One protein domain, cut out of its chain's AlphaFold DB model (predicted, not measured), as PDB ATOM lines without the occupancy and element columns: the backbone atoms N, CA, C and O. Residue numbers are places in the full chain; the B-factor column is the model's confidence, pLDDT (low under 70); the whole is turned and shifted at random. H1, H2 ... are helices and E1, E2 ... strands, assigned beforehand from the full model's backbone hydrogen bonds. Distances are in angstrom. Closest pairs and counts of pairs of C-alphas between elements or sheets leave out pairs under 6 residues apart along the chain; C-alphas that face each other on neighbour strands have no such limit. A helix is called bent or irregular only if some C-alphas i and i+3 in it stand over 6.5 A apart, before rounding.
ATOM      1  N   GLU A 531      10.588 -36.494 -30.548       83.81
ATOM      2  CA  GLU A 531      10.101 -37.872 -30.479       83.81
ATOM      3  C   GLU A 531       8.630 -37.928 -30.018       83.81
ATOM      4  O   GLU A 531       8.241 -37.283 -29.036       83.81
ATOM      5  N   GLY A 532       7.809 -38.693 -30.743       86.44
ATOM      6  CA  GLY A 532       6.371 -38.808 -30.515       86.44
ATOM      7  C   GLY A 532       5.648 -39.568 -31.631       86.44
ATOM      8  O   GLY A 532       6.273 -40.047 -32.578       86.44
ATOM      9  N   ILE A 533       4.316 -39.654 -31.548       88.88
ATOM     10  CA  ILE A 533       3.461 -40.334 -32.543       88.88
ATOM     11  C   ILE A 533       2.419 -39.378 -33.126       88.88
ATOM     12  O   ILE A 533       1.861 -38.551 -32.409       88.88
ATOM     13  N   SER A 534       2.106 -39.512 -34.414       87.75
ATOM     14  CA  SER A 534       1.040 -38.741 -35.067       87.75
ATOM     15  C   SER A 534      -0.187 -39.618 -35.302       87.75
ATOM     16  O   SER A 534      -0.083 -40.650 -35.957       87.75
ATOM     17  N   LEU A 535      -1.350 -39.211 -34.788       85.12
ATOM     18  CA  LEU A 535      -2.615 -39.945 -34.916       85.12
ATOM     19  C   LEU A 535      -3.748 -39.008 -35.336       85.12
ATOM     20  O   LEU A 535      -3.798 -37.861 -34.896       85.12
ATOM     21  N   ASP A 536      -4.681 -39.512 -36.146       85.25
ATOM     22  CA  ASP A 536      -5.932 -38.824 -36.481       85.25
ATOM     23  C   ASP A 536      -7.093 -39.450 -35.707       85.25
ATOM     24  O   ASP A 536      -7.582 -40.528 -36.048       85.25
ATOM     25  N   ILE A 537      -7.487 -38.800 -34.609       82.38
ATOM     26  CA  ILE A 537      -8.504 -39.322 -33.693       82.38
ATOM     27  C   ILE A 537      -9.877 -38.753 -34.082       82.38
ATOM     28  O   ILE A 537     -10.047 -37.526 -34.081       82.38
ATOM     29  N   PRO A 538     -10.889 -39.603 -34.355       72.81
ATOM     30  CA  PRO A 538     -12.240 -39.158 -34.687       72.81
ATOM     31  C   PRO A 538     -12.801 -38.141 -33.683       72.81
ATOM     32  O   PRO A 538     -12.764 -38.338 -32.470       72.81
ATOM     33  N   GLY A 539     -13.316 -37.020 -34.193       72.75
ATOM     34  CA  GLY A 539     -13.858 -35.930 -33.371       72.75
ATOM     35  C   GLY A 539     -12.816 -34.991 -32.743       72.75
ATOM     36  O   GLY A 539     -13.217 -34.012 -32.111       72.75
ATOM     37  N   ILE A 540     -11.516 -35.246 -32.931       79.56
ATOM     38  CA  ILE A 540     -10.398 -34.404 -32.458       79.56
ATOM     39  C   ILE A 540      -9.530 -33.921 -33.632       79.56
ATOM     40  O   ILE A 540      -9.145 -32.751 -33.652       79.56
ATOM     41  N   GLY A 541      -9.276 -34.785 -34.620       82.00
ATOM     42  CA  GLY A 541      -8.447 -34.513 -35.798       82.00
ATOM     43  C   GLY A 541      -6.984 -34.967 -35.651       82.00
ATOM     44  O   GLY A 541      -6.613 -35.524 -34.611       82.00
ATOM     45  N   PRO A 542      -6.137 -34.709 -36.670       85.56
ATOM     46  CA  PRO A 542      -4.735 -35.114 -36.678       85.56
ATOM     47  C   PRO A 542      -3.925 -34.347 -35.631       85.56
ATOM     48  O   PRO A 542      -3.952 -33.114 -35.584       85.56
ATOM     49  N   ARG A 543      -3.173 -35.076 -34.802       87.81
ATOM     50  CA  ARG A 543      -2.321 -34.510 -33.754       87.81
ATOM     51  C   ARG A 543      -1.045 -35.321 -33.551       87.81
ATOM     52  O   ARG A 543      -1.055 -36.541 -33.682       87.81
ATOM     53  N   HIS A 544       0.035 -34.624 -33.206       90.50
ATOM     54  CA  HIS A 544       1.295 -35.225 -32.786       90.50
ATOM     55  C   HIS A 544       1.391 -35.233 -31.255       90.50
ATOM     56  O   HIS A 544       1.292 -34.178 -30.628       90.50
ATOM     57  N   PHE A 545       1.555 -36.414 -30.663       92.31
ATOM     58  CA  PHE A 545       1.700 -36.628 -29.228       92.31
ATOM     59  C   PHE A 545       3.168 -36.892 -28.891       92.31
ATOM     60  O   PHE A 545       3.722 -37.909 -29.303       92.31
ATOM     61  N   VAL A 546       3.781 -35.986 -28.135       93.00
ATOM     62  CA  VAL A 546       5.201 -36.001 -27.761       93.00
ATOM     63  C   VAL A 546       5.442 -36.923 -26.562       93.00
ATOM     64  O   VAL A 546       4.670 -36.914 -25.598       93.00
ATOM     65  N   GLY A 547       6.530 -37.693 -26.593       89.69
ATOM     66  CA  GLY A 547       6.992 -38.517 -25.473       89.69
ATOM     67  C   GLY A 547       7.725 -39.789 -25.906       89.69
ATOM     68  O   GLY A 547       7.678 -40.171 -27.070       89.69
ATOM     69  N   ASP A 548       8.352 -40.464 -24.940       87.25
ATOM     70  CA  ASP A 548       8.971 -41.786 -25.098       87.25
ATOM     71  C   ASP A 548       8.098 -42.900 -24.470       87.25
ATOM     72  O   ASP A 548       6.982 -42.666 -23.985       87.25
ATOM     73  N   SER A 549       8.616 -44.134 -24.428       84.75
ATOM     74  CA  SER A 549       7.936 -45.271 -23.786       84.75
ATOM     75  C   SER A 549       7.684 -45.078 -22.286       84.75
ATOM     76  O   SER A 549       6.715 -45.621 -21.751       84.75
ATOM     77  N   HIS A 550       8.503 -44.275 -21.598       86.69
ATOM     78  CA  HIS A 550       8.299 -43.981 -20.184       86.69
ATOM     79  C   HIS A 550       7.126 -43.024 -19.982       86.69
ATOM     80  O   HIS A 550       6.295 -43.304 -19.116       86.69
ATOM     81  N   VAL A 551       7.031 -41.963 -20.798       90.94
ATOM     82  CA  VAL A 551       5.916 -40.995 -20.786       90.94
ATOM     83  C   VAL A 551       4.582 -41.709 -20.993       90.94
ATOM     84  O   VAL A 551       3.641 -41.480 -20.234       90.94
ATOM     85  N   TRP A 552       4.511 -42.631 -21.959       91.62
ATOM     86  CA  TRP A 552       3.324 -43.463 -22.189       91.62
ATOM     87  C   TRP A 552       2.905 -44.261 -20.943       91.62
ATOM     88  O   TRP A 552       1.718 -44.404 -20.657       91.62
ATOM     89  N   GLY A 553       3.874 -44.769 -20.176       87.69
ATOM     90  CA  GLY A 553       3.638 -45.569 -18.973       87.69
ATOM     91  C   GLY A 553       3.372 -44.783 -17.683       87.69
ATOM     92  O   GLY A 553       3.032 -45.404 -16.676       87.69
ATOM     93  N   TRP A 554       3.480 -43.448 -17.667       89.75
ATOM     94  CA  TRP A 554       3.374 -42.655 -16.427       89.75
ATOM     95  C   TRP A 554       2.060 -42.848 -15.671       89.75
ATOM     96  O   TRP A 554       2.064 -42.852 -14.441       89.75
ATOM     97  N   TYR A 555       0.946 -43.077 -16.372       87.44
ATOM     98  CA  TYR A 555      -0.354 -43.320 -15.733       87.44
ATOM     99  C   TYR A 555      -0.370 -44.588 -14.856       87.44
ATOM    100  O   TYR A 555      -1.223 -44.736 -13.983       87.44
ATOM    101  N   ARG A 556       0.597 -45.494 -15.051       82.38
ATOM    102  CA  ARG A 556       0.793 -46.708 -14.247       82.38
ATOM    103  C   ARG A 556       1.720 -46.511 -13.056       82.38
ATOM    104  O   ARG A 556       1.697 -47.343 -12.154       82.38
ATOM    105  N   ALA A 557       2.522 -45.443 -13.049       76.81
ATOM    106  CA  ALA A 557       3.599 -45.217 -12.081       76.81
ATOM    107  C   ALA A 557       4.538 -46.432 -11.915       76.81
ATOM    108  O   ALA A 557       5.000 -46.760 -10.820       76.81
ATOM    109  N   SER A 558       4.800 -47.113 -13.032       70.31
ATOM    110  CA  SER A 558       5.749 -48.224 -13.166       70.31
ATOM    111  C   SER A 558       6.954 -47.860 -14.042       70.31
ATOM    112  O   SER A 558       7.825 -48.690 -14.287       70.31
ATOM    113  N   THR A 559       7.015 -46.614 -14.516       74.25
ATOM    114  CA  THR A 559       8.089 -46.081 -15.361       74.25
ATOM    115  C   THR A 559       8.762 -44.882 -14.689       74.25
ATOM    116  O   THR A 559       8.332 -44.409 -13.638       74.25
ATOM    117  N   VAL A 560       9.851 -44.394 -15.281       79.12
ATOM    118  CA  VAL A 560      10.624 -43.246 -14.787       79.12
ATOM    119  C   VAL A 560      10.003 -41.936 -15.281       79.12
ATOM    120  O   VAL A 560       9.730 -41.789 -16.469       79.12
ATOM    121  N   GLY A 561       9.794 -40.975 -14.381       81.38
ATOM    122  CA  GLY A 561       9.262 -39.648 -14.706       81.38
ATOM    123  C   GLY A 561       8.929 -38.817 -13.466       81.38
ATOM    124  O   GLY A 561       9.243 -39.238 -12.348       81.38
ATOM    125  N   PRO A 562       8.266 -37.658 -13.620       87.75
ATOM    126  CA  PRO A 562       7.962 -36.758 -12.528       87.75
ATOM    127  C   PRO A 562       6.764 -37.308 -11.765       87.75
ATOM    128  O   PRO A 562       5.660 -37.422 -12.303       87.75
ATOM    129  N   TYR A 563       6.965 -37.605 -10.486       89.00
ATOM    130  CA  TYR A 563       5.907 -38.146  -9.632       89.00
ATOM    131  C   TYR A 563       4.619 -37.299  -9.607       89.00
ATOM    132  O   TYR A 563       3.547 -37.896  -9.680       89.00
ATOM    133  N   PRO A 564       4.662 -35.948  -9.647       91.69
ATOM    134  CA  PRO A 564       3.444 -35.140  -9.754       91.69
ATOM    135  C   PRO A 564       2.629 -35.361 -11.027       91.69
ATOM    136  O   PRO A 564       1.401 -35.337 -10.977       91.69
ATOM    137  N   CYS A 565       3.280 -35.624 -12.164       93.88
ATOM    138  CA  CYS A 565       2.586 -35.972 -13.405       93.88
ATOM    139  C   CYS A 565       1.872 -37.320 -13.274       93.88
ATOM    140  O   CYS A 565       0.724 -37.450 -13.693       93.88
ATOM    141  N   MET A 566       2.517 -38.301 -12.637       91.94
ATOM    142  CA  MET A 566       1.913 -39.609 -12.361       91.94
ATOM    143  C   MET A 566       0.717 -39.481 -11.407       91.94
ATOM    144  O   MET A 566      -0.349 -40.027 -11.681       91.94
ATOM    145  N   SER A 567       0.849 -38.694 -10.335       91.94
ATOM    146  CA  SER A 567      -0.241 -38.386  -9.401       91.94
ATOM    147  C   SER A 567      -1.425 -37.688 -10.070       91.94
ATOM    148  O   SER A 567      -2.572 -38.077  -9.845       91.94
ATOM    149  N   ALA A 568      -1.167 -36.709 -10.943       95.00
ATOM    150  CA  ALA A 568      -2.209 -36.045 -11.720       95.00
ATOM    151  C   ALA A 568      -2.943 -37.025 -12.650       95.00
ATOM    152  O   ALA A 568      -4.172 -37.013 -12.691       95.00
ATOM    153  N   LEU A 569      -2.224 -37.912 -13.345       94.56
ATOM    154  CA  LEU A 569      -2.822 -38.944 -14.202       94.56
ATOM    155  C   LEU A 569      -3.692 -39.921 -13.401       94.56
ATOM    156  O   LEU A 569      -4.800 -40.235 -13.825       94.56
ATOM    157  N   MET A 570      -3.253 -40.348 -12.215       91.44
ATOM    158  CA  MET A 570      -4.075 -41.192 -11.339       91.44
ATOM    159  C   MET A 570      -5.349 -40.474 -10.869       91.44
ATOM    160  O   MET A 570      -6.418 -41.080 -10.819       91.44
ATOM    161  N   ALA A 571      -5.267 -39.179 -10.555       92.75
ATOM    162  CA  ALA A 571      -6.444 -38.380 -10.214       92.75
ATOM    163  C   ALA A 571      -7.417 -38.242 -11.403       92.75
ATOM    164  O   ALA A 571      -8.634 -38.300 -11.220       92.75
ATOM    165  N   VAL A 572      -6.889 -38.104 -12.624       95.31
ATOM    166  CA  VAL A 572      -7.678 -38.088 -13.867       95.31
ATOM    167  C   VAL A 572      -8.354 -39.436 -14.124       95.31
ATOM    168  O   VAL A 572      -9.517 -39.461 -14.522       95.31
ATOM    169  N   GLU A 573      -7.673 -40.548 -13.852       92.00
ATOM    170  CA  GLU A 573      -8.237 -41.898 -13.970       92.00
ATOM    171  C   GLU A 573      -9.462 -42.071 -13.048       92.00
ATOM    172  O   GLU A 573     -10.514 -42.525 -13.500       92.00
ATOM    173  N   GLN A 574      -9.370 -41.604 -11.795       90.00
ATOM    174  CA  GLN A 574     -10.487 -41.606 -10.835       90.00
ATOM    175  C   GLN A 574     -11.665 -40.724 -11.290       90.00
ATOM    176  O   GLN A 574     -12.833 -41.103 -11.148       90.00
ATOM    177  N   LEU A 575     -11.380 -39.548 -11.869       91.94
ATOM    178  CA  LEU A 575     -12.416 -38.691 -12.451       91.94
ATOM    179  C   LEU A 575     -13.118 -39.394 -13.621       91.94
ATOM    180  O   LEU A 575     -14.344 -39.352 -13.702       91.94
ATOM    181  N   ALA A 576     -12.363 -40.020 -14.526       92.12
ATOM    182  CA  ALA A 576     -12.922 -40.697 -15.691       92.12
ATOM    183  C   ALA A 576     -13.896 -41.811 -15.274       92.12
ATOM    184  O   ALA A 576     -15.025 -41.842 -15.764       92.12
ATOM    185  N   ASP A 577     -13.506 -42.651 -14.309       90.12
ATOM    186  CA  ASP A 577     -14.384 -43.680 -13.738       90.12
ATOM    187  C   ASP A 577     -15.639 -43.066 -13.089       90.12
ATOM    188  O   ASP A 577     -16.748 -43.557 -13.302       90.12
ATOM    189  N   SER A 578     -15.497 -41.947 -12.370       89.50
ATOM    190  CA  SER A 578     -16.628 -41.244 -11.744       89.50
ATOM    191  C   SER A 578     -17.610 -40.660 -12.770       89.50
ATOM    192  O   SER A 578     -18.825 -40.741 -12.586       89.50
ATOM    193  N   LEU A 579     -17.113 -40.097 -13.878       90.62
ATOM    194  CA  LEU A 579     -17.946 -39.570 -14.965       90.62
ATOM    195  C   LEU A 579     -18.703 -40.686 -15.694       90.62
ATOM    196  O   LEU A 579     -19.882 -40.519 -16.013       90.62
ATOM    197  N   ILE A 580     -18.045 -41.824 -15.932       91.12
ATOM    198  CA  ILE A 580     -18.663 -43.011 -16.539       91.12
ATOM    199  C   ILE A 580     -19.741 -43.577 -15.609       91.12
ATOM    200  O   ILE A 580     -20.862 -43.823 -16.051       91.12
ATOM    201  N   ALA A 581     -19.450 -43.708 -14.310       88.31
ATOM    202  CA  ALA A 581     -20.419 -44.157 -13.310       88.31
ATOM    203  C   ALA A 581     -21.639 -43.221 -13.206       88.31
ATOM    204  O   ALA A 581     -22.755 -43.678 -12.965       88.31
ATOM    205  N   ALA A 582     -21.451 -41.922 -13.457       89.81
ATOM    206  CA  ALA A 582     -22.530 -40.940 -13.559       89.81
ATOM    207  C   ALA A 582     -23.315 -40.999 -14.893       89.81
ATOM    208  O   ALA A 582     -24.206 -40.178 -15.118       89.81
ATOM    209  N   GLY A 583     -23.009 -41.950 -15.782       90.56
ATOM    210  CA  GLY A 583     -23.706 -42.179 -17.050       90.56
ATOM    211  C   GLY A 583     -23.175 -41.369 -18.237       90.56
ATOM    212  O   GLY A 583     -23.861 -41.266 -19.257       90.56
ATOM    213  N   MET A 584     -21.983 -40.764 -18.141       92.31
ATOM    214  CA  MET A 584     -21.375 -40.074 -19.281       92.31
ATOM    215  C   MET A 584     -20.885 -41.087 -20.334       92.31
ATOM    216  O   MET A 584     -20.140 -41.999 -19.982       92.31
ATOM    217  N   PRO A 585     -21.227 -40.922 -21.631       91.06
ATOM    218  CA  PRO A 585     -20.732 -41.814 -22.679       91.06
ATOM    219  C   PRO A 585     -19.202 -41.790 -22.787       91.06
ATOM    220  O   PRO A 585     -18.604 -40.710 -22.773       91.06
ATOM    221  N   TYR A 586     -18.589 -42.961 -22.985       90.38
ATOM    222  CA  TYR A 586     -17.137 -43.138 -23.120       90.38
ATOM    223  C   TYR A 586     -16.515 -42.191 -24.151       90.38
ATOM    224  O   TYR A 586     -15.515 -41.537 -23.867       90.38
ATOM    225  N   GLU A 587     -17.156 -42.031 -25.309       89.62
ATOM    226  CA  GLU A 587     -16.690 -41.134 -26.370       89.62
ATOM    227  C   GLU A 587     -16.532 -39.687 -25.872       89.62
ATOM    228  O   GLU A 587     -15.558 -38.999 -26.180       89.62
ATOM    229  N   ARG A 588     -17.471 -39.220 -25.042       90.69
ATOM    230  CA  ARG A 588     -17.433 -37.869 -24.477       90.69
ATOM    231  C   ARG A 588     -16.324 -37.724 -23.438       90.69
ATOM    232  O   ARG A 588     -15.701 -36.665 -23.394       90.69
ATOM    233  N   VAL A 589     -16.065 -38.766 -22.646       92.19
ATOM    234  CA  VAL A 589     -14.952 -38.800 -21.685       92.19
ATOM    235  C   VAL A 589     -13.616 -38.760 -22.428       92.19
ATOM    236  O   VAL A 589     -12.795 -37.899 -22.134       92.19
ATOM    237  N   VAL A 590     -13.428 -39.585 -23.463       91.31
ATOM    238  CA  VAL A 590     -12.204 -39.596 -24.286       91.31
ATOM    239  C   VAL A 590     -11.938 -38.226 -24.920       91.31
ATOM    240  O   VAL A 590     -10.831 -37.698 -24.803       91.31
ATOM    241  N   ARG A 591     -12.956 -37.598 -25.528       90.56
ATOM    242  CA  ARG A 591     -12.815 -36.245 -26.101       90.56
ATOM    243  C   ARG A 591     -12.469 -35.191 -25.046       90.56
ATOM    244  O   ARG A 591     -11.756 -34.241 -25.358       90.56
ATOM    245  N   LEU A 592     -12.980 -35.337 -23.822       91.19
ATOM    246  CA  LEU A 592     -12.681 -34.431 -22.715       91.19
ATOM    247  C   LEU A 592     -11.227 -34.583 -22.241       91.19
ATOM    248  O   LEU A 592     -10.553 -33.575 -22.071       91.19
ATOM    249  N   LEU A 593     -10.734 -35.816 -22.082       93.25
ATOM    250  CA  LEU A 593      -9.358 -36.091 -21.647       93.25
ATOM    251  C   LEU A 593      -8.313 -35.602 -22.661       93.25
ATOM    252  O   LEU A 593      -7.294 -35.023 -22.292       93.25
ATOM    253  N   LEU A 594      -8.590 -35.781 -23.954       91.88
ATOM    254  CA  LEU A 594      -7.688 -35.398 -25.046       91.88
ATOM    255  C   LEU A 594      -7.834 -33.934 -25.491       91.88
ATOM    256  O   LEU A 594      -7.180 -33.482 -26.444       91.88
ATOM    257  N   ARG A 595      -8.684 -33.158 -24.815       88.62
ATOM    258  CA  ARG A 595      -8.843 -31.730 -25.077       88.62
ATOM    259  C   ARG A 595      -7.529 -31.000 -24.780       88.62
ATOM    260  O   ARG A 595      -7.028 -31.033 -23.664       88.62
ATOM    261  N   GLY A 596      -6.957 -30.366 -25.805       83.94
ATOM    262  CA  GLY A 596      -5.691 -29.627 -25.689       83.94
ATOM    263  C   GLY A 596      -4.447 -30.473 -25.375       83.94
ATOM    264  O   GLY A 596      -3.403 -29.891 -25.129       83.94
ATOM    265  N   CYS A 597      -4.541 -31.807 -25.386       90.88
ATOM    266  CA  CYS A 597      -3.434 -32.721 -25.089       90.88
ATOM    267  C   CYS A 597      -2.494 -32.898 -26.290       90.88
ATOM    268  O   CYS A 597      -2.991 -33.267 -27.355       90.88
ATOM    269  N   ASN A 598      -1.178 -32.733 -26.106       92.56
ATOM    270  CA  ASN A 598      -0.130 -33.052 -27.088       92.56
ATOM    271  C   ASN A 598       0.947 -34.000 -26.516       92.56
ATOM    272  O   ASN A 598       2.055 -34.059 -27.046       92.56
ATOM    273  N   ASN A 599       0.644 -34.746 -25.452       94.25
ATOM    274  CA  ASN A 599       1.575 -35.649 -24.769       94.25
ATOM    275  C   ASN A 599       1.143 -37.119 -24.871       94.25
ATOM    276  O   ASN A 599      -0.048 -37.435 -24.903       94.25
ATOM    277  N   LEU A 600       2.112 -38.038 -24.858       94.38
ATOM    278  CA  LEU A 600       1.838 -39.479 -24.846       94.38
ATOM    279  C   LEU A 600       1.235 -39.986 -23.529       94.38
ATOM    280  O   LEU A 600       0.628 -41.053 -23.522       94.38
ATOM    281  N   ALA A 601       1.375 -39.258 -22.421       94.81
ATOM    282  CA  ALA A 601       0.969 -39.752 -21.108       94.81
ATOM    283  C   ALA A 601      -0.558 -39.856 -20.966       94.81
ATOM    284  O   ALA A 601      -1.083 -40.884 -20.534       94.81
ATOM    285  N   MET A 602      -1.289 -38.817 -21.382       95.50
ATOM    286  CA  MET A 602      -2.753 -38.826 -21.401       95.50
ATOM    287  C   MET A 602      -3.298 -39.781 -22.475       95.50
ATOM    288  O   MET A 602      -4.323 -40.426 -22.262       95.50
ATOM    289  N   ALA A 603      -2.603 -39.918 -23.610       93.75
ATOM    290  CA  ALA A 603      -2.947 -40.905 -24.635       93.75
ATOM    291  C   ALA A 603      -2.833 -42.346 -24.096       93.75
ATOM    292  O   ALA A 603      -3.768 -43.132 -24.253       93.75
ATOM    293  N   GLY A 604      -1.748 -42.658 -23.377       92.50
ATOM    294  CA  GLY A 604      -1.567 -43.939 -22.692       92.50
ATOM    295  C   GLY A 604      -2.659 -44.212 -21.652       92.50
ATOM    296  O   GLY A 604      -3.204 -45.316 -21.613       92.50
ATOM    297  N   LEU A 605      -3.060 -43.198 -20.874       93.81
ATOM    298  CA  LEU A 605      -4.184 -43.306 -19.932       93.81
ATOM    299  C   LEU A 605      -5.503 -43.628 -20.644       93.81
ATOM    300  O   LEU A 605      -6.245 -44.490 -20.178       93.81
ATOM    301  N   VAL A 606      -5.800 -42.968 -21.768       93.88
ATOM    302  CA  VAL A 606      -7.014 -43.227 -22.560       93.88
ATOM    303  C   VAL A 606      -7.037 -44.664 -23.075       93.88
ATOM    304  O   VAL A 606      -8.049 -45.346 -22.909       93.88
ATOM    305  N   VAL A 607      -5.932 -45.151 -23.646       92.38
ATOM    306  CA  VAL A 607      -5.829 -46.548 -24.098       92.38
ATOM    307  C   VAL A 607      -6.012 -47.506 -22.920       92.38
ATOM    308  O   VAL A 607      -6.837 -48.415 -23.000       92.38
ATOM    309  N   GLY A 608      -5.338 -47.261 -21.794       90.62
ATOM    310  CA  GLY A 608      -5.483 -48.061 -20.578       90.62
ATOM    311  C   GLY A 608      -6.919 -48.094 -20.034       90.62
ATOM    312  O   GLY A 608      -7.406 -49.157 -19.648       90.62
ATOM    313  N   LEU A 609      -7.626 -46.960 -20.045       91.56
ATOM    314  CA  LEU A 609      -9.032 -46.860 -19.637       91.56
ATOM    315  C   LEU A 609      -9.944 -47.696 -20.546       91.56
ATOM    316  O   LEU A 609     -10.781 -48.447 -20.047       91.56
ATOM    317  N   LEU A 610      -9.773 -47.595 -21.868       92.06
ATOM    318  CA  LEU A 610     -10.568 -48.352 -22.840       92.06
ATOM    319  C   LEU A 610     -10.308 -49.861 -22.735       92.06
ATOM    320  O   LEU A 610     -11.251 -50.644 -22.799       92.06
ATOM    321  N   VAL A 611      -9.059 -50.275 -22.494       90.56
ATOM    322  CA  VAL A 611      -8.695 -51.685 -22.257       90.56
ATOM    323  C   VAL A 611      -9.340 -52.227 -20.980       90.56
ATOM    324  O   VAL A 611      -9.906 -53.321 -20.982       90.56
ATOM    325  N   ARG A 612      -9.325 -51.451 -19.888       89.56
ATOM    326  CA  ARG A 612     -10.002 -51.823 -18.634       89.56
ATOM    327  C   ARG A 612     -11.514 -51.971 -18.795       89.56
ATOM    328  O   ARG A 612     -12.134 -52.752 -18.078       89.56
ATOM    329  N   ARG A 613     -12.103 -51.218 -19.725       87.00
ATOM    330  CA  ARG A 613     -13.547 -51.143 -19.980       87.00
ATOM    331  C   ARG A 613     -13.932 -51.745 -21.325       87.00
ATOM    332  O   ARG A 613     -14.894 -51.300 -21.944       87.00
ATOM    333  N   LEU A 614     -13.196 -52.765 -21.768       86.44
ATOM    334  CA  LEU A 614     -13.334 -53.331 -23.112       86.44
ATOM    335  C   LEU A 614     -14.765 -53.776 -23.449       86.44
ATOM    336  O   LEU A 614     -15.160 -53.743 -24.609       86.44
ATOM    337  N   GLU A 615     -15.545 -54.175 -22.440       82.38
ATOM    338  CA  GLU A 615     -16.935 -54.618 -22.611       82.38
ATOM    339  C   GLU A 615     -17.866 -53.479 -23.052       82.38
ATOM    340  O   GLU A 615     -18.804 -53.715 -23.808       82.38
ATOM    341  N   ASP A 616     -17.563 -52.249 -22.632       83.31
ATOM    342  CA  ASP A 616     -18.391 -51.062 -22.861       83.31
ATOM    343  C   ASP A 616     -17.760 -50.068 -23.853       83.31
ATOM    344  O   ASP A 616     -18.431 -49.159 -24.343       83.31
ATOM    345  N   ALA A 617     -16.461 -50.210 -24.140       80.38
ATOM    346  CA  ALA A 617     -15.673 -49.270 -24.941       80.38
ATOM    347  C   ALA A 617     -16.061 -49.232 -26.434       80.38
ATOM    348  O   ALA A 617     -15.740 -48.260 -27.119       80.38
ATOM    349  N   GLY A 618     -16.739 -50.266 -26.943       84.19
ATOM    350  CA  GLY A 618     -17.213 -50.334 -28.328       84.19
ATOM    351  C   GLY A 618     -16.083 -50.322 -29.368       84.19
ATOM    352  O   GLY A 618     -15.204 -51.185 -29.364       84.19
ATOM    353  N   ASP A 619     -16.135 -49.358 -30.285       88.50
ATOM    354  CA  ASP A 619     -15.179 -49.133 -31.380       88.50
ATOM    355  C   ASP A 619     -14.121 -48.059 -31.060       88.50
ATOM    356  O   ASP A 619     -13.217 -47.809 -31.856       88.50
ATOM    357  N   LEU A 620     -14.165 -47.446 -29.872       90.44
ATOM    358  CA  LEU A 620     -13.281 -46.331 -29.505       90.44
ATOM    359  C   LEU A 620     -11.793 -46.711 -29.451       90.44
ATOM    360  O   LEU A 620     -10.931 -45.833 -29.538       90.44
ATOM    361  N   LEU A 621     -11.478 -48.002 -29.302       91.00
ATOM    362  CA  LEU A 621     -10.102 -48.502 -29.300       91.00
ATOM    363  C   LEU A 621      -9.533 -48.681 -30.722       91.00
ATOM    364  O   LEU A 621      -8.316 -48.675 -30.897       91.00
ATOM    365  N   ASP A 622     -10.387 -48.778 -31.745       91.75
ATOM    366  CA  ASP A 622     -10.009 -49.163 -33.110       91.75
ATOM    367  C   ASP A 622      -8.970 -48.232 -33.728       91.75
ATOM    368  O   ASP A 622      -8.000 -48.694 -34.324       91.75
ATOM    369  N   VAL A 623      -9.140 -46.916 -33.554       89.69
ATOM    370  CA  VAL A 623      -8.207 -45.917 -34.094       89.69
ATOM    371  C   VAL A 623      -6.792 -46.109 -33.546       89.69
ATOM    372  O   VAL A 623      -5.823 -46.020 -34.297       89.69
ATOM    373  N   TRP A 624      -6.662 -46.457 -32.265       90.94
ATOM    374  CA  TRP A 624      -5.374 -46.686 -31.610       90.94
ATOM    375  C   TRP A 624      -4.702 -47.961 -32.121       90.94
ATOM    376  O   TRP A 624      -3.487 -47.988 -32.312       90.94
ATOM    377  N   LEU A 625      -5.498 -48.992 -32.419       91.50
ATOM    378  CA  LEU A 625      -5.012 -50.267 -32.950       91.50
ATOM    379  C   LEU A 625      -4.496 -50.166 -34.393       91.50
ATOM    380  O   LEU A 625      -3.786 -51.074 -34.820       91.50
ATOM    381  N   THR A 626      -4.782 -49.077 -35.122       91.31
ATOM    382  CA  THR A 626      -4.238 -48.839 -36.476       91.31
ATOM    383  C   THR A 626      -2.786 -48.344 -36.505       91.31
ATOM    384  O   THR A 626      -2.190 -48.294 -37.582       91.31
ATOM    385  N   SER A 627      -2.199 -47.985 -35.357       90.00
ATOM    386  CA  SER A 627      -0.842 -47.427 -35.276       90.00
ATOM    387  C   SER A 627       0.174 -48.444 -34.748       90.00
ATOM    388  O   SER A 627       0.080 -48.833 -33.581       90.00
ATOM    389  N   PRO A 628       1.200 -48.831 -35.533       88.31
ATOM    390  CA  PRO A 628       2.254 -49.744 -35.079       88.31
ATOM    391  C   PRO A 628       2.995 -49.260 -33.824       88.31
ATOM    392  O   PRO A 628       3.369 -50.069 -32.972       88.31
ATOM    393  N   ALA A 629       3.172 -47.943 -33.677       87.19
ATOM    394  CA  ALA A 629       3.847 -47.344 -32.530       87.19
ATOM    395  C   ALA A 629       3.096 -47.594 -31.208       87.19
ATOM    396  O   ALA A 629       3.728 -47.927 -30.206       87.19
ATOM    397  N   VAL A 630       1.756 -47.530 -31.206       89.62
ATOM    398  CA  VAL A 630       0.928 -47.796 -30.010       89.62
ATOM    399  C   VAL A 630       1.122 -49.229 -29.506       89.62
ATOM    400  O   VAL A 630       1.278 -49.447 -28.305       89.62
ATOM    401  N   TRP A 631       1.200 -50.209 -30.411       89.44
ATOM    402  CA  TRP A 631       1.497 -51.602 -30.056       89.44
ATOM    403  C   TRP A 631       2.884 -51.759 -29.421       89.44
ATOM    404  O   TRP A 631       3.046 -52.529 -28.471       89.44
ATOM    405  N   GLY A 632       3.883 -51.024 -29.922       84.88
ATOM    406  CA  GLY A 632       5.227 -50.978 -29.346       84.88
ATOM    407  C   GLY A 632       5.246 -50.376 -27.938       84.88
ATOM    408  O   GLY A 632       5.819 -50.976 -27.026       84.88
ATOM    409  N   LEU A 633       4.566 -49.242 -27.750       88.12
ATOM    410  CA  LEU A 633       4.454 -48.541 -26.468       88.12
ATOM    411  C   LEU A 633       3.749 -49.398 -25.404       88.12
ATOM    412  O   LEU A 633       4.281 -49.565 -24.307       88.12
ATOM    413  N   GLU A 634       2.616 -50.025 -25.732       87.00
ATOM    414  CA  GLU A 634       1.899 -50.921 -24.808       87.00
ATOM    415  C   GLU A 634       2.673 -52.210 -24.491       87.00
ATOM    416  O   GLU A 634       2.654 -52.692 -23.354       87.00
ATOM    417  N   SER A 635       3.407 -52.753 -25.467       82.44
ATOM    418  CA  SER A 635       4.280 -53.909 -25.232       82.44
ATOM    419  C   SER A 635       5.411 -53.547 -24.266       82.44
ATOM    420  O   SER A 635       5.620 -54.252 -23.281       82.44
ATOM    421  N   SER A 636       6.087 -52.415 -24.496       78.94
ATOM    422  CA  SER A 636       7.137 -51.905 -23.606       78.94
ATOM    423  C   SER A 636       6.599 -51.646 -22.199       78.94
ATOM    424  O   SER A 636       7.187 -52.118 -21.224       78.94
ATOM    425  N   ARG A 637       5.441 -50.988 -22.078       82.38
ATOM    426  CA  ARG A 637       4.767 -50.742 -20.799       82.38
ATOM    427  C   ARG A 637       4.538 -52.043 -20.022       82.38
ATOM    428  O   ARG A 637       4.914 -52.116 -18.856       82.38
ATOM    429  N   THR A 638       3.973 -53.067 -20.666       74.12
ATOM    430  CA  THR A 638       3.657 -54.360 -20.026       74.12
ATOM    431  C   THR A 638       4.920 -55.088 -19.550       74.12
ATOM    432  O   THR A 638       4.932 -55.644 -18.457       74.12
ATOM    433  N   THR A 639       6.012 -55.051 -20.323       68.75
ATOM    434  CA  THR A 639       7.291 -55.682 -19.939       68.75
ATOM    435  C   THR A 639       7.972 -54.981 -18.760       68.75
ATOM    436  O   THR A 639       8.625 -55.631 -17.944       68.75
ATOM    437  N   THR A 640       7.819 -53.662 -18.644       63.66
ATOM    438  CA  THR A 640       8.485 -52.869 -17.595       63.66
ATOM    439  C   THR A 640       7.788 -53.005 -16.232       63.66
ATOM    440  O   THR A 640       8.397 -52.801 -15.185       63.66
ATOM    441  N   GLU A 641       6.519 -53.416 -16.224       62.69
ATOM    442  CA  GLU A 641       5.607 -53.325 -15.079       62.69
ATOM    443  C   GLU A 641       5.821 -54.344 -13.931       62.69
ATOM    444  O   GLU A 641       5.022 -54.397 -13.005       62.69
ATOM    445  N   GLY A 642       6.911 -55.116 -13.921       51.28
ATOM    446  CA  GLY A 642       7.199 -56.110 -12.868       51.28
ATOM    447  C   GLY A 642       8.355 -55.786 -11.911       51.28
ATOM    448  O   GLY A 642       8.544 -56.512 -10.939       51.28
ATOM    449  N   HIS A 643       9.149 -54.741 -12.175       48.59
ATOM    450  CA  HIS A 643      10.452 -54.553 -11.511       48.59
ATOM    451  C   HIS A 643      10.509 -53.362 -10.537       48.59
ATOM    452  O   HIS A 643      11.378 -53.322  -9.671       48.59
ATOM    453  N   PHE A 644       9.600 -52.385 -10.658       50.53
ATOM    454  CA  PHE A 644       9.607 -51.162  -9.848       50.53
ATOM    455  C   PHE A 644       8.194 -50.565  -9.730       50.53
ATOM    456  O   PHE A 644       7.553 -50.280 -10.742       50.53
ATOM    457  N   HIS A 645       7.706 -50.344  -8.503       58.34
ATOM    458  CA  HIS A 645       6.383 -49.754  -8.253       58.34
ATOM    459  C   HIS A 645       6.489 -48.477  -7.417       58.34
ATOM    460  O   HIS A 645       6.589 -48.515  -6.191       58.34
ATOM    461  N   VAL A 646       6.384 -47.325  -8.083       62.69
ATOM    462  CA  VAL A 646       6.360 -45.996  -7.442       62.69
ATOM    463  C   VAL A 646       5.088 -45.811  -6.594       62.69
ATOM    464  O   VAL A 646       5.102 -45.067  -5.616       62.69
ATOM    465  N   ARG A 647       4.003 -46.528  -6.931       63.06
ATOM    466  CA  ARG A 647       2.674 -46.500  -6.280       63.06
ATOM    467  C   ARG A 647       2.555 -47.387  -5.024       63.06
ATOM    468  O   ARG A 647       1.543 -47.324  -4.337       63.06
ATOM    469  N   GLY A 648       3.562 -48.209  -4.705       55.00
ATOM    470  CA  GLY A 648       3.451 -49.260  -3.679       55.00
ATOM    471  C   GLY A 648       2.678 -50.511  -4.157       55.00
ATOM    472  O   GLY A 648       2.249 -50.558  -5.308       55.00
ATOM    473  N   PRO A 649       2.531 -51.551  -3.309       43.62
ATOM    474  CA  PRO A 649       2.030 -52.876  -3.713       43.62
ATOM    475  C   PRO A 649       0.497 -53.015  -3.788       43.62
ATOM    476  O   PRO A 649       0.007 -54.011  -4.317       43.62
ATOM    477  N   ALA A 650      -0.277 -52.065  -3.253       47.84
ATOM    478  CA  ALA A 650      -1.740 -52.139  -3.250       47.84
ATOM    479  C   ALA A 650      -2.334 -51.582  -4.556       47.84
ATOM    480  O   ALA A 650      -1.982 -50.486  -4.993       47.84
ATOM    481  N   LEU A 651      -3.260 -52.322  -5.170       54.22
ATOM    482  CA  LEU A 651      -4.039 -51.837  -6.310       54.22
ATOM    483  C   LEU A 651      -5.104 -50.851  -5.811       54.22
ATOM    484  O   LEU A 651      -5.884 -51.189  -4.923       54.22
ATOM    485  N   ASP A 652      -5.162 -49.650  -6.392       55.22
ATOM    486  CA  ASP A 652      -6.316 -48.761  -6.216       55.22
ATOM    487  C   ASP A 652      -7.613 -49.483  -6.619       55.22
ATOM    488  O   ASP A 652      -7.622 -50.244  -7.592       55.22
ATOM    489  N   ASP A 653      -8.706 -49.177  -5.917       60.75
ATOM    490  CA  ASP A 653     -10.064 -49.674  -6.179       60.75
ATOM    491  C   ASP A 653     -10.651 -49.037  -7.452       60.75
ATOM    492  O   ASP A 653     -11.551 -48.199  -7.418       60.75
ATOM    493  N   VAL A 654     -10.054 -49.356  -8.600       69.00
ATOM    494  CA  VAL A 654     -10.531 -48.930  -9.914       69.00
ATOM    495  C   VAL A 654     -11.177 -50.110 -10.630       69.00
ATOM    496  O   VAL A 654     -10.678 -51.237 -10.603       69.00
ATOM    497  N   ALA A 655     -12.293 -49.884 -11.311       74.50
ATOM    498  CA  ALA A 655     -13.034 -51.003 -11.882       74.50
ATOM    499  C   ALA A 655     -12.394 -51.542 -13.181       74.50
ATOM    500  O   ALA A 655     -11.963 -50.789 -14.057       74.50
ATOM    501  N   GLY A 656     -12.302 -52.868 -13.294       73.94
ATOM    502  CA  GLY A 656     -11.516 -53.534 -14.341       73.94
ATOM    503  C   GLY A 656     -10.004 -53.527 -14.074       73.94
ATOM    504  O   GLY A 656      -9.216 -53.589 -15.017       73.94
ATOM    505  N   ALA A 657      -9.572 -53.381 -12.812       74.81
ATOM    506  CA  ALA A 657      -8.157 -53.408 -12.430       74.81
ATOM    507  C   ALA A 657      -7.443 -54.716 -12.814       74.81
ATOM    508  O   ALA A 657      -6.239 -54.696 -13.034       74.81
ATOM    509  N   ASP A 658      -8.163 -55.830 -12.938       77.31
ATOM    510  CA  ASP A 658      -7.655 -57.121 -13.412       77.31
ATOM    511  C   ASP A 658      -7.102 -57.048 -14.844       77.31
ATOM    512  O   ASP A 658      -6.108 -57.696 -15.161       77.31
ATOM    513  N   ARG A 659      -7.679 -56.186 -15.691       80.69
ATOM    514  CA  ARG A 659      -7.256 -56.009 -17.091       80.69
ATOM    515  C   ARG A 659      -6.076 -55.069 -17.279       80.69
ATOM    516  O   ARG A 659      -5.610 -54.843 -18.393       80.69
ATOM    517  N   ARG A 660      -5.574 -54.480 -16.197       78.50
ATOM    518  CA  ARG A 660      -4.439 -53.559 -16.251       78.50
ATOM    519  C   ARG A 660      -3.176 -54.248 -16.780       78.50
ATOM    520  O   ARG A 660      -2.376 -53.607 -17.461       78.50
ATOM    521  N   THR A 661      -2.970 -55.526 -16.497       75.75
ATOM    522  CA  THR A 661      -1.798 -56.280 -16.971       75.75
ATOM    523  C   THR A 661      -2.023 -56.958 -18.322       75.75
ATOM    524  O   THR A 661      -1.098 -57.579 -18.840       75.75
ATOM    525  N   THR A 662      -3.214 -56.827 -18.918       82.81
ATOM    526  CA  THR A 662      -3.550 -57.488 -20.181       82.81
ATOM    527  C   THR A 662      -2.710 -56.915 -21.330       82.81
ATOM    528  O   THR A 662      -2.774 -55.710 -21.594       82.81
ATOM    529  N   PRO A 663      -1.926 -57.743 -22.040       83.12
ATOM    530  CA  PRO A 663      -1.120 -57.287 -23.164       83.12
ATOM    531  C   PRO A 663      -2.005 -56.941 -24.375       83.12
ATOM    532  O   PRO A 663      -3.053 -57.559 -24.581       83.12
TER     533      PRO A 663
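AT A GLANCE: This is residues 531 to 663 of the 1255 residues of an uncharacterized protein of Streptomyces sp. CCM_MD2014 (UniProt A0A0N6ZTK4). H4 runs through the core of a cluster of helices, with H1, H2, H3 and H7 packed round it and the strand hairpin E1 E2 by its first residues. A long loop, residues 641 to 656, swings round the outside from H6 to H7. The 133 printed residues include E1, E2 and H1 to H7 in chain order, mostly helix, with one antiparallel sheet, E1 - E2. The whole is compact, with a radius of gyration of the C-alphas of 13.8 A and spans of 37 by 36 by 26 A.

HOW THE PARTS SIT: E1, residues 532 to 537, and E2, residues 541 to 546, form an antiparallel hairpin; N 535 and O 543 are within hydrogen-bond range at 2.9 A. The closest C-alphas of E2 and the hub H4, residues 600 to 612, are those of Phe 545 and Leu 600, 5.2 A apart. H1, residues 549 to 556, touches residues 600 to 605 of H4 at a steep tilt of 52 degrees, closest at C-alphas 552 and 601, 4.5 A. H2, residues 563 to 581, touches H4 with residues 569 to 573 alone, closest at C-alphas 569 and 602, 7.2 A. H3, residues 586 to 593, only just touches H4, with 3 pairs of C-alphas within 8 A, closest at 590 and 606, 6.6 A. H7, residues 657 to 661, touches H4, closest at C-alphas 659 and 612, 5.2 A. H6, residues 628 to 640, touches H1, closest at C-alphas 633 and 549, 5.5 A. H5, residues 622 to 625, touches no helix. Every O i to N i+4 pair is within hydrogen-bond range in H2, H3, H4 and H6, against 2 of 4 in H1 and 0 of 1 in H7, where 1 of 2 O i to N i+3 pairs is.

IN THESE COORDINATES: E1 begins at C-alpha 532 (6.371, -38.808, -30.515), and H7 ends at C-alpha 661 (-1.798, -56.280, -16.971). H2 is 27.3 A long, H6 18.8 A and H4 18.2 A. H1 is irregular, with C-alphas 552 and 555 7.4 A apart, and H7 only just, with 658 and 661 6.9 A apart.

THE WHOLE: The C-alphas farthest apart, Gly 541 and Pro 649, are 38.4 A apart. The printed part has no cut. The link from H6 to H7 is long, and residues 639 to 654 have pLDDT under 70.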